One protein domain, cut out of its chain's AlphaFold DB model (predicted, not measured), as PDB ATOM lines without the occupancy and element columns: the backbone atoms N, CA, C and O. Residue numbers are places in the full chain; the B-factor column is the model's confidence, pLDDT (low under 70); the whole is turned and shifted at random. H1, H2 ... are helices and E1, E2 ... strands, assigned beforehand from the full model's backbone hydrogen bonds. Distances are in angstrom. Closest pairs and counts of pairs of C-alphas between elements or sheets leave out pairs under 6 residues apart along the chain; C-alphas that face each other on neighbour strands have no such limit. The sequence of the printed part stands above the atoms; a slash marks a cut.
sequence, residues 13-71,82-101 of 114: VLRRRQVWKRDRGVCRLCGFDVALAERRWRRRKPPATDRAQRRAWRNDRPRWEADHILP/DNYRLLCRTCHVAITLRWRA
ATOM      1  N   VAL A  13     -36.995  -2.895   8.044       62.94
ATOM      2  CA  VAL A  13     -38.199  -2.915   7.195       62.94
ATOM      3  C   VAL A  13     -39.406  -2.230   7.853       62.94
ATOM      4  O   VAL A  13     -40.143  -1.507   7.176       62.94
ATOM      5  N   LEU A  14     -39.613  -2.426   9.159       70.44
ATOM      6  CA  LEU A  14     -40.689  -1.779   9.914       70.44
ATOM      7  C   LEU A  14     -40.462  -0.268   9.985       70.44
ATOM      8  O   LEU A  14     -41.391   0.496   9.717       70.44
ATOM      9  N   ARG A  15     -39.214   0.159  10.224       77.75
ATOM     10  CA  ARG A  15     -38.858   1.585  10.266       77.75
ATOM     11  C   ARG A  15     -39.114   2.266   8.922       77.75
ATOM     12  O   ARG A  15     -39.753   3.312   8.892       77.75
ATOM     13  N   ARG A  16     -38.747   1.642   7.793       87.12
ATOM     14  CA  ARG A  16     -39.070   2.186   6.455       87.12
ATOM     15  C   ARG A  16     -40.575   2.393   6.260       87.12
ATOM     16  O   ARG A  16     -40.988   3.445   5.779       87.12
ATOM     17  N   ARG A  17     -41.413   1.422   6.643       88.06
ATOM     18  CA  ARG A  17     -42.879   1.562   6.527       88.06
ATOM     19  C   ARG A  17     -43.423   2.694   7.399       88.06
ATOM     20  O   ARG A  17     -44.276   3.454   6.946       88.06
ATOM     21  N   GLN A  18     -42.931   2.814   8.629       90.06
ATOM     22  CA  GLN A  18     -43.345   3.860   9.561       90.06
ATOM     23  C   GLN A  18     -42.938   5.262   9.077       90.06
ATOM     24  O   GLN A  18     -43.775   6.163   9.064       90.06
ATOM     25  N   VAL A  19     -41.703   5.422   8.594       91.38
ATOM     26  CA  VAL A  19     -41.208   6.675   7.996       91.38
ATOM     27  C   VAL A  19     -42.046   7.065   6.783       91.38
ATOM     28  O   VAL A  19     -42.494   8.203   6.687       91.38
ATOM     29  N   TRP A  20     -42.341   6.111   5.894       93.75
ATOM     30  CA  TRP A  20     -43.207   6.360   4.742       93.75
ATOM     31  C   TRP A  20     -44.595   6.860   5.153       93.75
ATOM     32  O   TRP A  20     -45.105   7.813   4.566       93.75
ATOM     33  N   LYS A  21     -45.206   6.236   6.169       92.81
ATOM     34  CA  LYS A  21     -46.524   6.636   6.680       92.81
ATOM     35  C   LYS A  21     -46.494   8.046   7.278       92.81
ATOM     36  O   LYS A  21     -47.404   8.824   7.005       92.81
ATOM     37  N   ARG A  22     -45.458   8.373   8.057       93.00
ATOM     38  CA  ARG A  22     -45.281   9.692   8.682       93.00
ATOM     39  C   ARG A  22     -45.066  10.789   7.636       93.00
ATOM     40  O   ARG A  22     -45.787  11.780   7.632       93.00
ATOM     41  N   ASP A  23     -44.119  10.577   6.726       94.44
ATOM     42  CA  ASP A  23     -43.682  11.584   5.749       94.44
ATOM     43  C   ASP A  23     -44.551  11.609   4.486       94.44
ATOM     44  O   ASP A  23     -44.334  12.424   3.591       94.44
ATOM     45  N   ARG A  24     -45.543  10.712   4.404       94.44
ATOM     46  CA  ARG A  24     -46.510  10.592   3.300       94.44
ATOM     47  C   ARG A  24     -45.848  10.432   1.925       94.44
ATOM     48  O   ARG A  24     -46.417  10.821   0.910       94.44
ATOM     49  N   GLY A  25     -44.653   9.840   1.886       95.12
ATOM     50  CA  GLY A  25     -43.885   9.663   0.652       95.12
ATOM     51  C   GLY A  25     -43.244  10.944   0.103       95.12
ATOM     52  O   GLY A  25     -42.822  10.950  -1.052       95.12
ATOM     53  N   VAL A  26     -43.163  12.016   0.895       97.25
ATOM     54  CA  VAL A  26     -42.593  13.307   0.487       97.25
ATOM     55  C   VAL A  26     -41.194  13.480   1.068       97.25
ATOM     56  O   VAL A  26     -40.966  13.261   2.258       97.25
ATOM     57  N   CYS A  27     -40.243  13.880   0.222       96.56
ATOM     58  CA  CYS A  27     -38.877  14.163   0.643       96.56
ATOM     59  C   CYS A  27     -38.855  15.307   1.666       96.56
ATOM     60  O   CYS A  27     -39.309  16.412   1.372       96.56
ATOM     61  N   ARG A  28     -38.264  15.069   2.840       96.12
ATOM     62  CA  ARG A  28     -38.195  16.057   3.930       96.12
ATOM     63  C   ARG A  28     -37.157  17.165   3.722       96.12
ATOM     64  O   ARG A  28     -37.121  18.084   4.527       96.12
ATOM     65  N   LEU A  29     -36.335  17.082   2.672       95.00
ATOM     66  CA  LEU A  29     -35.372  18.132   2.317       95.00
ATOM     67  C   LEU A  29     -35.857  19.020   1.170       95.00
ATOM     68  O   LEU A  29     -35.869  20.233   1.311       95.00
ATOM     69  N   CYS A  30     -36.262  18.433   0.042       96.38
ATOM     70  CA  CYS A  30     -36.624  19.205  -1.154       96.38
ATOM     71  C   CYS A  30     -38.127  19.241  -1.464       96.38
ATOM     72  O   CYS A  30     -38.521  19.856  -2.448       96.38
ATOM     73  N   GLY A  31     -38.969  18.535  -0.704       96.50
ATOM     74  CA  GLY A  31     -40.412  18.473  -0.958       96.50
ATOM     75  C   GLY A  31     -40.831  17.597  -2.146       96.50
ATOM     76  O   GLY A  31     -42.016  17.519  -2.456       96.50
ATOM     77  N   PHE A  32     -39.900  16.902  -2.812       97.19
ATOM     78  CA  PHE A  32     -40.238  15.999  -3.916       97.19
ATOM     79  C   PHE A  32     -41.181  14.872  -3.462       97.19
ATOM     80  O   PHE A  32     -40.836  14.084  -2.577       97.19
ATOM     81  N   ASP A  33     -42.350  14.769  -4.099       97.25
ATOM     82  CA  ASP A  33     -43.346  13.728  -3.831       97.25
ATOM     83  C   ASP A  33     -42.977  12.419  -4.554       97.25
ATOM     84  O   ASP A  33     -43.298  12.187  -5.726       97.25
ATOM     85  N   VAL A  34     -42.290  11.536  -3.825       96.38
ATOM     86  CA  VAL A  34     -41.893  10.211  -4.312       96.38
ATOM     87  C   VAL A  34     -43.119   9.326  -4.525       96.38
ATOM     88  O   VAL A  34     -43.132   8.530  -5.464       96.38
ATOM     89  N   ALA A  35     -44.163   9.465  -3.706       96.12
ATOM     90  CA  ALA A  35     -45.381   8.678  -3.856       96.12
ATOM     91  C   ALA A  35     -46.112   9.019  -5.162       96.12
ATOM     92  O   ALA A  35     -46.544   8.117  -5.886       96.12
ATOM     93  N   LEU A  36     -46.219  10.302  -5.512       96.56
ATOM     94  CA  LEU A  36     -46.771  10.743  -6.790       96.56
ATOM     95  C   LEU A  36     -45.907  10.282  -7.959       96.56
ATOM     96  O   LEU A  36     -46.446   9.768  -8.943       96.56
ATOM     97  N   ALA A  37     -44.585  10.417  -7.845       96.44
ATOM     98  CA  ALA A  37     -43.664   9.922  -8.857       96.44
ATOM     99  C   ALA A  37     -43.835   8.408  -9.073       96.44
ATOM    100  O   ALA A  37     -43.944   7.962 -10.215       96.44
ATOM    101  N   GLU A  38     -43.935   7.611  -8.003       96.00
ATOM    102  CA  GLU A  38     -44.123   6.160  -8.092       96.00
ATOM    103  C   GLU A  38     -45.488   5.805  -8.701       96.00
ATOM    104  O   GLU A  38     -45.569   4.899  -9.534       96.00
ATOM    105  N   ARG A  39     -46.558   6.543  -8.369       96.75
ATOM    106  CA  ARG A  39     -47.873   6.383  -9.015       96.75
ATOM    107  C   ARG A  39     -47.794   6.643 -10.521       96.75
ATOM    108  O   ARG A  39     -48.301   5.835 -11.299       96.75
ATOM    109  N   ARG A  40     -47.145   7.734 -10.945       97.00
ATOM    110  CA  ARG A  40     -46.951   8.068 -12.369       97.00
ATOM    111  C   ARG A  40     -46.120   7.000 -13.079       97.00
ATOM    112  O   ARG A  40     -46.518   6.518 -14.135       97.00
ATOM    113  N   TRP A  41     -45.026   6.564 -12.460       97.06
ATOM    114  CA  TRP A  41     -44.181   5.484 -12.960       97.06
ATOM    115  C   TRP A  41     -44.966   4.179 -13.164       97.06
ATOM    116  O   TRP A  41     -44.878   3.574 -14.230       97.06
ATOM    117  N   ARG A  42     -45.808   3.773 -12.202       96.38
ATOM    118  CA  ARG A  42     -46.667   2.577 -12.328       96.38
ATOM    119  C   ARG A  42     -47.660   2.672 -13.483       96.38
ATOM    120  O   ARG A  42     -47.922   1.654 -14.113       96.38
ATOM    121  N   ARG A  43     -48.196   3.863 -13.773       96.69
ATOM    122  CA  ARG A  43     -49.125   4.079 -14.899       96.69
ATOM    123  C   ARG A  43     -48.438   3.948 -16.257       96.69
ATOM    124  O   ARG A  43     -49.039   3.425 -17.182       96.69
ATOM    125  N   ARG A  44     -47.166   4.341 -16.363       95.38
ATOM    126  CA  ARG A  44     -46.347   4.209 -17.586       95.38
ATOM    127  C   ARG A  44     -45.775   2.801 -17.796       95.38
ATOM    128  O   ARG A  44     -44.785   2.646 -18.501       95.38
ATOM    129  N   LYS A  45     -46.322   1.776 -17.133       95.81
ATOM    130  CA  LYS A  45     -45.810   0.402 -17.200       95.81
ATOM    131  C   LYS A  45     -45.964  -0.121 -18.642       95.81
ATOM    132  O   LYS A  45     -47.097  -0.357 -19.049       95.81
ATOM    133  N   PRO A  46     -44.867  -0.357 -19.391       95.56
ATOM    134  CA  PRO A  46     -44.961  -0.816 -20.777       95.56
ATOM    135  C   PRO A  46     -45.515  -2.248 -20.841       95.56
ATOM    136  O   PRO A  46     -45.557  -2.928 -19.805       95.56
ATOM    137  N   PRO A  47     -45.932  -2.753 -22.012       94.44
ATOM    138  CA  PRO A  47     -46.331  -4.150 -22.176       94.44
ATOM    139  C   PRO A  47     -45.189  -5.120 -21.824       94.44
ATOM    140  O   PRO A  47     -44.020  -4.750 -21.715       94.44
ATOM    141  N   ALA A  48     -45.521  -6.379 -21.524       92.75
ATOM    142  CA  ALA A  48     -44.518  -7.390 -21.161       92.75
ATOM    143  C   ALA A  48     -43.641  -7.826 -22.350       92.75
ATOM    144  O   ALA A  48     -42.511  -8.260 -22.137       92.75
ATOM    145  N   THR A  49     -44.152  -7.669 -23.571       96.00
ATOM    146  CA  THR A  49     -43.494  -8.039 -24.829       96.00
ATOM    147  C   THR A  49     -42.264  -7.179 -25.126       96.00
ATOM    148  O   THR A  49     -41.252  -7.700 -25.590       96.00
ATOM    149  N   ASP A  50     -42.299  -5.887 -24.789       94.94
ATOM    150  CA  ASP A  50     -41.178  -4.977 -25.021       94.94
ATOM    151  C   ASP A  50     -40.165  -5.017 -23.866       94.94
ATOM    152  O   ASP A  50     -40.263  -4.299 -22.862       94.94
ATOM    153  N   ARG A  51     -39.151  -5.878 -24.006       95.00
ATOM    154  CA  ARG A  51     -38.098  -6.052 -22.991       95.00
ATOM    155  C   ARG A  51     -37.238  -4.798 -22.806       95.00
ATOM    156  O   ARG A  51     -36.795  -4.546 -21.679       95.00
ATOM    157  N   ALA A  52     -36.999  -4.031 -23.870       96.12
ATOM    158  CA  ALA A  52     -36.143  -2.848 -23.840       96.12
ATOM    159  C   ALA A  52     -36.821  -1.720 -23.053       96.12
ATOM    160  O   ALA A  52     -36.267  -1.244 -22.055       96.12
ATOM    161  N   GLN A  53     -38.073  -1.396 -23.391       94.75
ATOM    162  CA  GLN A  53     -38.872  -0.437 -22.630       94.75
ATOM    163  C   GLN A  53     -39.087  -0.906 -21.191       94.75
ATOM    164  O   GLN A  53     -39.005  -0.110 -20.257       94.75
ATOM    165  N   ARG A  54     -39.281  -2.211 -20.957       95.19
ATOM    166  CA  ARG A  54     -39.366  -2.774 -19.599       95.19
ATOM    167  C   ARG A  54     -38.106  -2.542 -18.772       95.19
ATOM    168  O   ARG A  54     -38.217  -2.282 -17.571       95.19
ATOM    169  N   ARG A  55     -36.920  -2.666 -19.375       96.25
ATOM    170  CA  ARG A  55     -35.638  -2.390 -18.709       96.25
ATOM    171  C   ARG A  55     -35.513  -0.904 -18.382       96.25
ATOM    172  O   ARG A  55     -35.236  -0.586 -17.228       96.25
ATOM    173  N   ALA A  56     -35.777  -0.025 -19.349       95.88
ATOM    174  CA  ALA A  56     -35.756   1.423 -19.142       95.88
ATOM    175  C   ALA A  56     -36.741   1.852 -18.042       95.88
ATOM    176  O   ALA A  56     -36.352   2.521 -17.089       95.88
ATOM    177  N   TRP A  57     -37.979   1.354 -18.095       96.38
ATOM    178  CA  TRP A  57     -38.996   1.586 -17.074       96.38
ATOM    179  C   TRP A  57     -38.523   1.147 -15.684       96.38
ATOM    180  O   TRP A  57     -38.620   1.922 -14.742       96.38
ATOM    181  N   ARG A  58     -37.950  -0.053 -15.514       95.19
ATOM    182  CA  ARG A  58     -37.410  -0.476 -14.203       95.19
ATOM    183  C   ARG A  58     -36.304   0.451 -13.689       95.19
ATOM    184  O   ARG A  58     -36.242   0.692 -12.483       95.19
ATOM    185  N   ASN A  59     -35.455   0.958 -14.581       94.94
ATOM    186  CA  ASN A  59     -34.374   1.876 -14.227       94.94
ATOM    187  C   ASN A  59     -34.896   3.262 -13.815       94.94
ATOM    188  O   ASN A  59     -34.340   3.849 -12.891       94.94
ATOM    189  N   ASP A  60     -35.993   3.723 -14.424       94.44
ATOM    190  CA  ASP A  60     -36.686   4.988 -14.119       94.44
ATOM    191  C   ASP A  60     -37.505   4.947 -12.812       94.44
ATOM    192  O   ASP A  60     -38.174   5.911 -12.446       94.44
ATOM    193  N   ARG A  61     -37.501   3.824 -12.078       95.12
ATOM    194  CA  ARG A  61     -38.270   3.716 -10.834       95.12
ATOM    195  C   ARG A  61     -37.814   4.790  -9.831       95.12
ATOM    196  O   ARG A  61     -36.651   4.758  -9.423       95.12
ATOM    197  N   PRO A  62     -38.719   5.656  -9.336       94.19
ATOM    198  CA  PRO A  62     -38.396   6.620  -8.291       94.19
ATOM    199  C   PRO A  62     -37.894   5.913  -7.031       94.19
ATOM    200  O   PRO A  62     -38.506   4.951  -6.559       94.19
ATOM    201  N   ARG A  63     -36.766   6.379  -6.492       93.94
ATOM    202  CA  ARG A  63     -36.116   5.796  -5.310       93.94
ATOM    203  C   ARG A  63     -36.115   6.781  -4.151       93.94
ATOM    204  O   ARG A  63     -35.931   7.985  -4.338       93.94
ATOM    205  N   TRP A  64     -36.256   6.230  -2.955       95.06
ATOM    206  CA  TRP A  64     -36.161   6.949  -1.696       95.06
ATOM    207  C   TRP A  64     -35.469   6.085  -0.649       95.06
ATOM    208  O   TRP A  64     -35.491   4.853  -0.741       95.06
ATOM    209  N   GLU A  65     -34.906   6.736   0.358       93.06
ATOM    210  CA  GLU A  65     -34.242   6.094   1.487       93.06
ATOM    211  C   GLU A  65     -34.803   6.629   2.809       93.06
ATOM    212  O   GLU A  65     -35.235   7.783   2.892       93.06
ATOM    213  N   ALA A  66     -34.837   5.765   3.827       91.62
ATOM    214  CA  ALA A  66     -35.086   6.175   5.205       91.62
ATOM    215  C   ALA A  66     -33.736   6.572   5.809       91.62
ATOM    216  O   ALA A  66     -32.962   5.709   6.209       91.62
ATOM    217  N   ASP A  67     -33.459   7.868   5.790       87.88
ATOM    218  CA  ASP A  67     -32.199   8.463   6.220       87.88
ATOM    219  C   ASP A  67     -32.227   8.752   7.721       87.88
ATOM    220  O   ASP A  67     -33.249   9.222   8.233       87.88
ATOM    221  N   HIS A  68     -31.120   8.496   8.415       84.81
ATOM    222  CA  HIS A  68     -30.945   8.909   9.807       84.81
ATOM    223  C   HIS A  68     -30.573  10.393   9.866       84.81
ATOM    224  O   HIS A  68     -29.658  10.821   9.169       84.81
ATOM    225  N   ILE A  69     -31.256  11.181  10.699       80.81
ATOM    226  CA  ILE A  69     -30.936  12.608  10.879       80.81
ATOM    227  C   ILE A  69     -29.599  12.751  11.614       80.81
ATOM    228  O   ILE A  69     -28.715  13.467  11.151       80.81
ATOM    229  N   LEU A  70     -29.449  12.022  12.720       73.88
ATOM    230  CA  LEU A  70     -28.200  11.778  13.421       73.88
ATOM    231  C   LEU A  70     -27.773  10.329  13.141       73.88
ATOM    232  O   LEU A  70     -28.516   9.401  13.482       73.88
ATOM    233  N   PRO A  71     -26.604  10.093  12.528       65.75
ATOM    234  CA  PRO A  71     -26.131   8.743  12.264       65.75
ATOM    235  C   PRO A  71     -26.024   7.923  13.548       65.75
ATOM    236  O   PRO A  71     -25.662   8.434  14.607       65.75
ATOM    237  N   ASP A  82     -38.290   9.860  15.207       79.19
ATOM    238  CA  ASP A  82     -37.863  11.259  15.115       79.19
ATOM    239  C   ASP A  82     -36.471  11.395  14.503       79.19
ATOM    240  O   ASP A  82     -36.228  12.320  13.736       79.19
ATOM    241  N   ASN A  83     -35.602  10.402  14.720       83.50
ATOM    242  CA  ASN A  83     -34.274  10.360  14.116       83.50
ATOM    243  C   ASN A  83     -34.258   9.843  12.661       83.50
ATOM    244  O   ASN A  83     -33.197   9.601  12.094       83.50
ATOM    245  N   TYR A  84     -35.416   9.639  12.034       88.44
ATOM    246  CA  TYR A  84     -35.501   9.258  10.627       88.44
ATOM    247  C   TYR A  84     -36.153  10.350   9.795       88.44
ATOM    248  O   TYR A  84     -36.990  11.113  10.278       88.44
ATOM    249  N   ARG A  85     -35.842  10.367   8.501       91.06
ATOM    250  CA  ARG A  85     -36.533  11.162   7.482       91.06
ATOM    251  C   ARG A  85     -36.563  10.444   6.139       91.06
ATOM    252  O   ARG A  85     -35.635   9.728   5.776       91.06
ATOM    253  N   LEU A  86     -37.632  10.652   5.381       95.12
ATOM    254  CA  LEU A  86     -37.722  10.204   3.999       95.12
ATOM    255  C   LEU A  86     -36.948  11.162   3.098       95.12
ATOM    256  O   LEU A  86     -37.303  12.338   2.997       95.12
ATOM    257  N   LEU A  87     -35.936  10.654   2.395       96.38
ATOM    258  CA  LEU A  87     -35.209  11.408   1.373       96.38
ATOM    259  C   LEU A  87     -35.382  10.784  -0.007       96.38
ATOM    260  O   LEU A  87     -35.307   9.566  -0.167       96.38
ATOM    261  N   CYS A  88     -35.552  11.623  -1.033       96.38
ATOM    262  CA  CYS A  88     -35.370  11.169  -2.408       96.38
ATOM    263  C   CYS A  88     -33.896  10.802  -2.644       96.38
ATOM    264  O   CYS A  88     -32.998  11.290  -1.950       96.38
ATOM    265  N   ARG A  89     -33.628   9.947  -3.638       95.00
ATOM    266  CA  ARG A  89     -32.270   9.445  -3.899       95.00
ATOM    267  C   ARG A  89     -31.231  10.556  -4.077       95.00
ATOM    268  O   ARG A  89     -30.133  10.423  -3.546       95.00
ATOM    269  N   THR A  90     -31.570  11.634  -4.782       95.50
ATOM    270  CA  THR A  90     -30.659  12.765  -5.019       95.50
ATOM    271  C   THR A  90     -30.269  13.450  -3.710       95.50
ATOM    272  O   THR A  90     -29.083  13.610  -3.434       95.50
ATOM    273  N   CYS A  91     -31.248  13.773  -2.859       95.88
ATOM    274  CA  CYS A  91     -30.991  14.383  -1.554       95.88
ATOM    275  C   CYS A  91     -30.223  13.448  -0.615       95.88
ATOM    276  O   CYS A  91     -29.325  13.901   0.088       95.88
ATOM    277  N   HIS A  92     -30.532  12.149  -0.628       94.69
ATOM    278  CA  HIS A  92     -29.820  11.163   0.184       94.69
ATOM    279  C   HIS A  92     -28.336  11.061  -0.202       94.69
ATOM    280  O   HIS A  92     -27.461  11.036   0.660       94.69
ATOM    281  N   VAL A  93     -28.028  11.028  -1.502       93.19
ATOM    282  CA  VAL A  93     -26.633  11.024  -1.970       93.19
ATOM    283  C   VAL A  93     -25.931  12.320  -1.565       93.19
ATOM    284  O   VAL A  93     -24.837  12.255  -1.013       93.19
ATOM    285  N   ALA A  94     -26.569  13.475  -1.768       94.50
ATOM    286  CA  ALA A  94     -25.995  14.772  -1.421       94.50
ATOM    287  C   ALA A  94     -25.649  14.882   0.073       94.50
ATOM    288  O   ALA A  94     -24.532  15.271   0.411       94.50
ATOM    289  N   ILE A  95     -26.561  14.484   0.970       91.69
ATOM    290  CA  ILE A  95     -26.293  14.546   2.412       91.69
ATOM    291  C   ILE A  95     -25.232  13.529   2.844       91.69
ATOM    292  O   ILE A  95     -24.365  13.861   3.645       91.69
ATOM    293  N   THR A  96     -25.237  12.325   2.262       89.00
ATOM    294  CA  THR A  96     -24.212  11.307   2.542       89.00
ATOM    295  C   THR A  96     -22.823  11.805   2.145       89.00
ATOM    296  O   THR A  96     -21.858  11.605   2.881       89.00
ATOM    297  N   LEU A  97     -22.705  12.451   0.981       90.81
ATOM    298  CA  LEU A  97     -21.444  13.027   0.513       90.81
ATOM    299  C   LEU A  97     -20.989  14.178   1.411       90.81
ATOM    300  O   LEU A  97     -19.824  14.206   1.798       90.81
ATOM    301  N   ARG A  98     -21.909  15.071   1.794       89.12
ATOM    302  CA  ARG A  98     -21.627  16.167   2.727       89.12
ATOM    303  C   ARG A  98     -21.101  15.647   4.064       89.12
ATOM    304  O   ARG A  98     -20.037  16.066   4.495       89.12
ATOM    305  N   TRP A  99     -21.782  14.671   4.662       82.88
ATOM    306  CA  TRP A  99     -21.364  14.076   5.934       82.88
ATOM    307  C   TRP A  99     -19.981  13.413   5.850       82.88
ATOM    308  O   TRP A  99     -19.166  13.551   6.757       82.88
ATOM    309  N   ARG A 100     -19.677  12.725   4.740       83.62
ATOM    310  CA  ARG A 100     -18.345  12.135   4.508       83.62
ATOM    311  C   ARG A 100     -17.243  13.178   4.348       83.62
ATOM    312  O   ARG A 100     -16.111  12.883   4.705       83.62
ATOM    313  N   ALA A 101     -17.556  14.341   3.781       86.50
ATOM    314  CA  ALA A 101     -16.605  15.441   3.639       86.50
ATOM    315  C   ALA A 101     -16.385  16.183   4.968       86.50
ATOM    316  O   ALA A 101     -15.270  16.601   5.256       86.50
TER     317      ALA A 101
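This is residues 13 to 71 and 82 to 101 of the 114 residues of the protein "HNHc domain-containing protein" of Acidobacteria bacterium (UniProt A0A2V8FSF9). A small two-stranded sheet, E1 and E2, has H1 packed across it and H4 leading away from it, while H2 and H3 run side by side, loosely spaced, as a long arm whose tip, residues 47 to 52, sticks out. The printed part has 79 residues, with four named helices and two named strands in the order H1 H2 H3 E1 E2 H4. The sheet, order E1 - E2, is antiparallel, and the class is mostly helix. The whole is loose, with a radius of gyration of the C-alphas of 14.6 A, and elongated, spanning 46 by 29 by 23 A.

H1, residues 13 to 23, comes closest to E1, residues 64 to 68, at the C-alphas of Arg 16 and Ala 66, 5.8 A apart. Its closest C-alphas to E2, residues 84 to 88, are those of Asp 23 and Leu 86, 6.4 A. H2, residues 34 to 43, is close to but not clearly touching H3, residues 51 to 59; their closest C-alphas, of Trp 41 and Trp 57, are 7.7 A apart, and they run opposite ways at a shallow tilt of 9 degrees. E1 and E2 are antiparallel neighbours at 148 degrees, with N 65 and O 87 at 2.9 A and N 85 and O 67 at 2.8 A, within hydrogen-bond range. H4, residues 89 to 101, comes closest to E1 at the C-alphas of Trp 64 and Arg 89, 5.1 A. H1 and H4 are apart. Every O i to N i+4 pair is within hydrogen-bond range in H1, H2, H3 and H4.

H1 begins at C-alpha 13 (-38.199, -2.915, 7.195) and measures 15.6 A. H2 measures 14.2 A, H3 12.4 A, E1 12.8 A and E2 13.2 A. H4 measures 18.4 A and ends at C-alpha 101 (-16.605, 15.441, 3.639).

The C-alphas farthest apart, of Thr 49 and Leu 70, are 45.7 A apart. Residues 72 to 81 are not printed; C-alphas 71 and 82 are 12.3 A apart across the cut. Of the links printed whole, none is long. Residues 13 and 71 have pLDDT under 70.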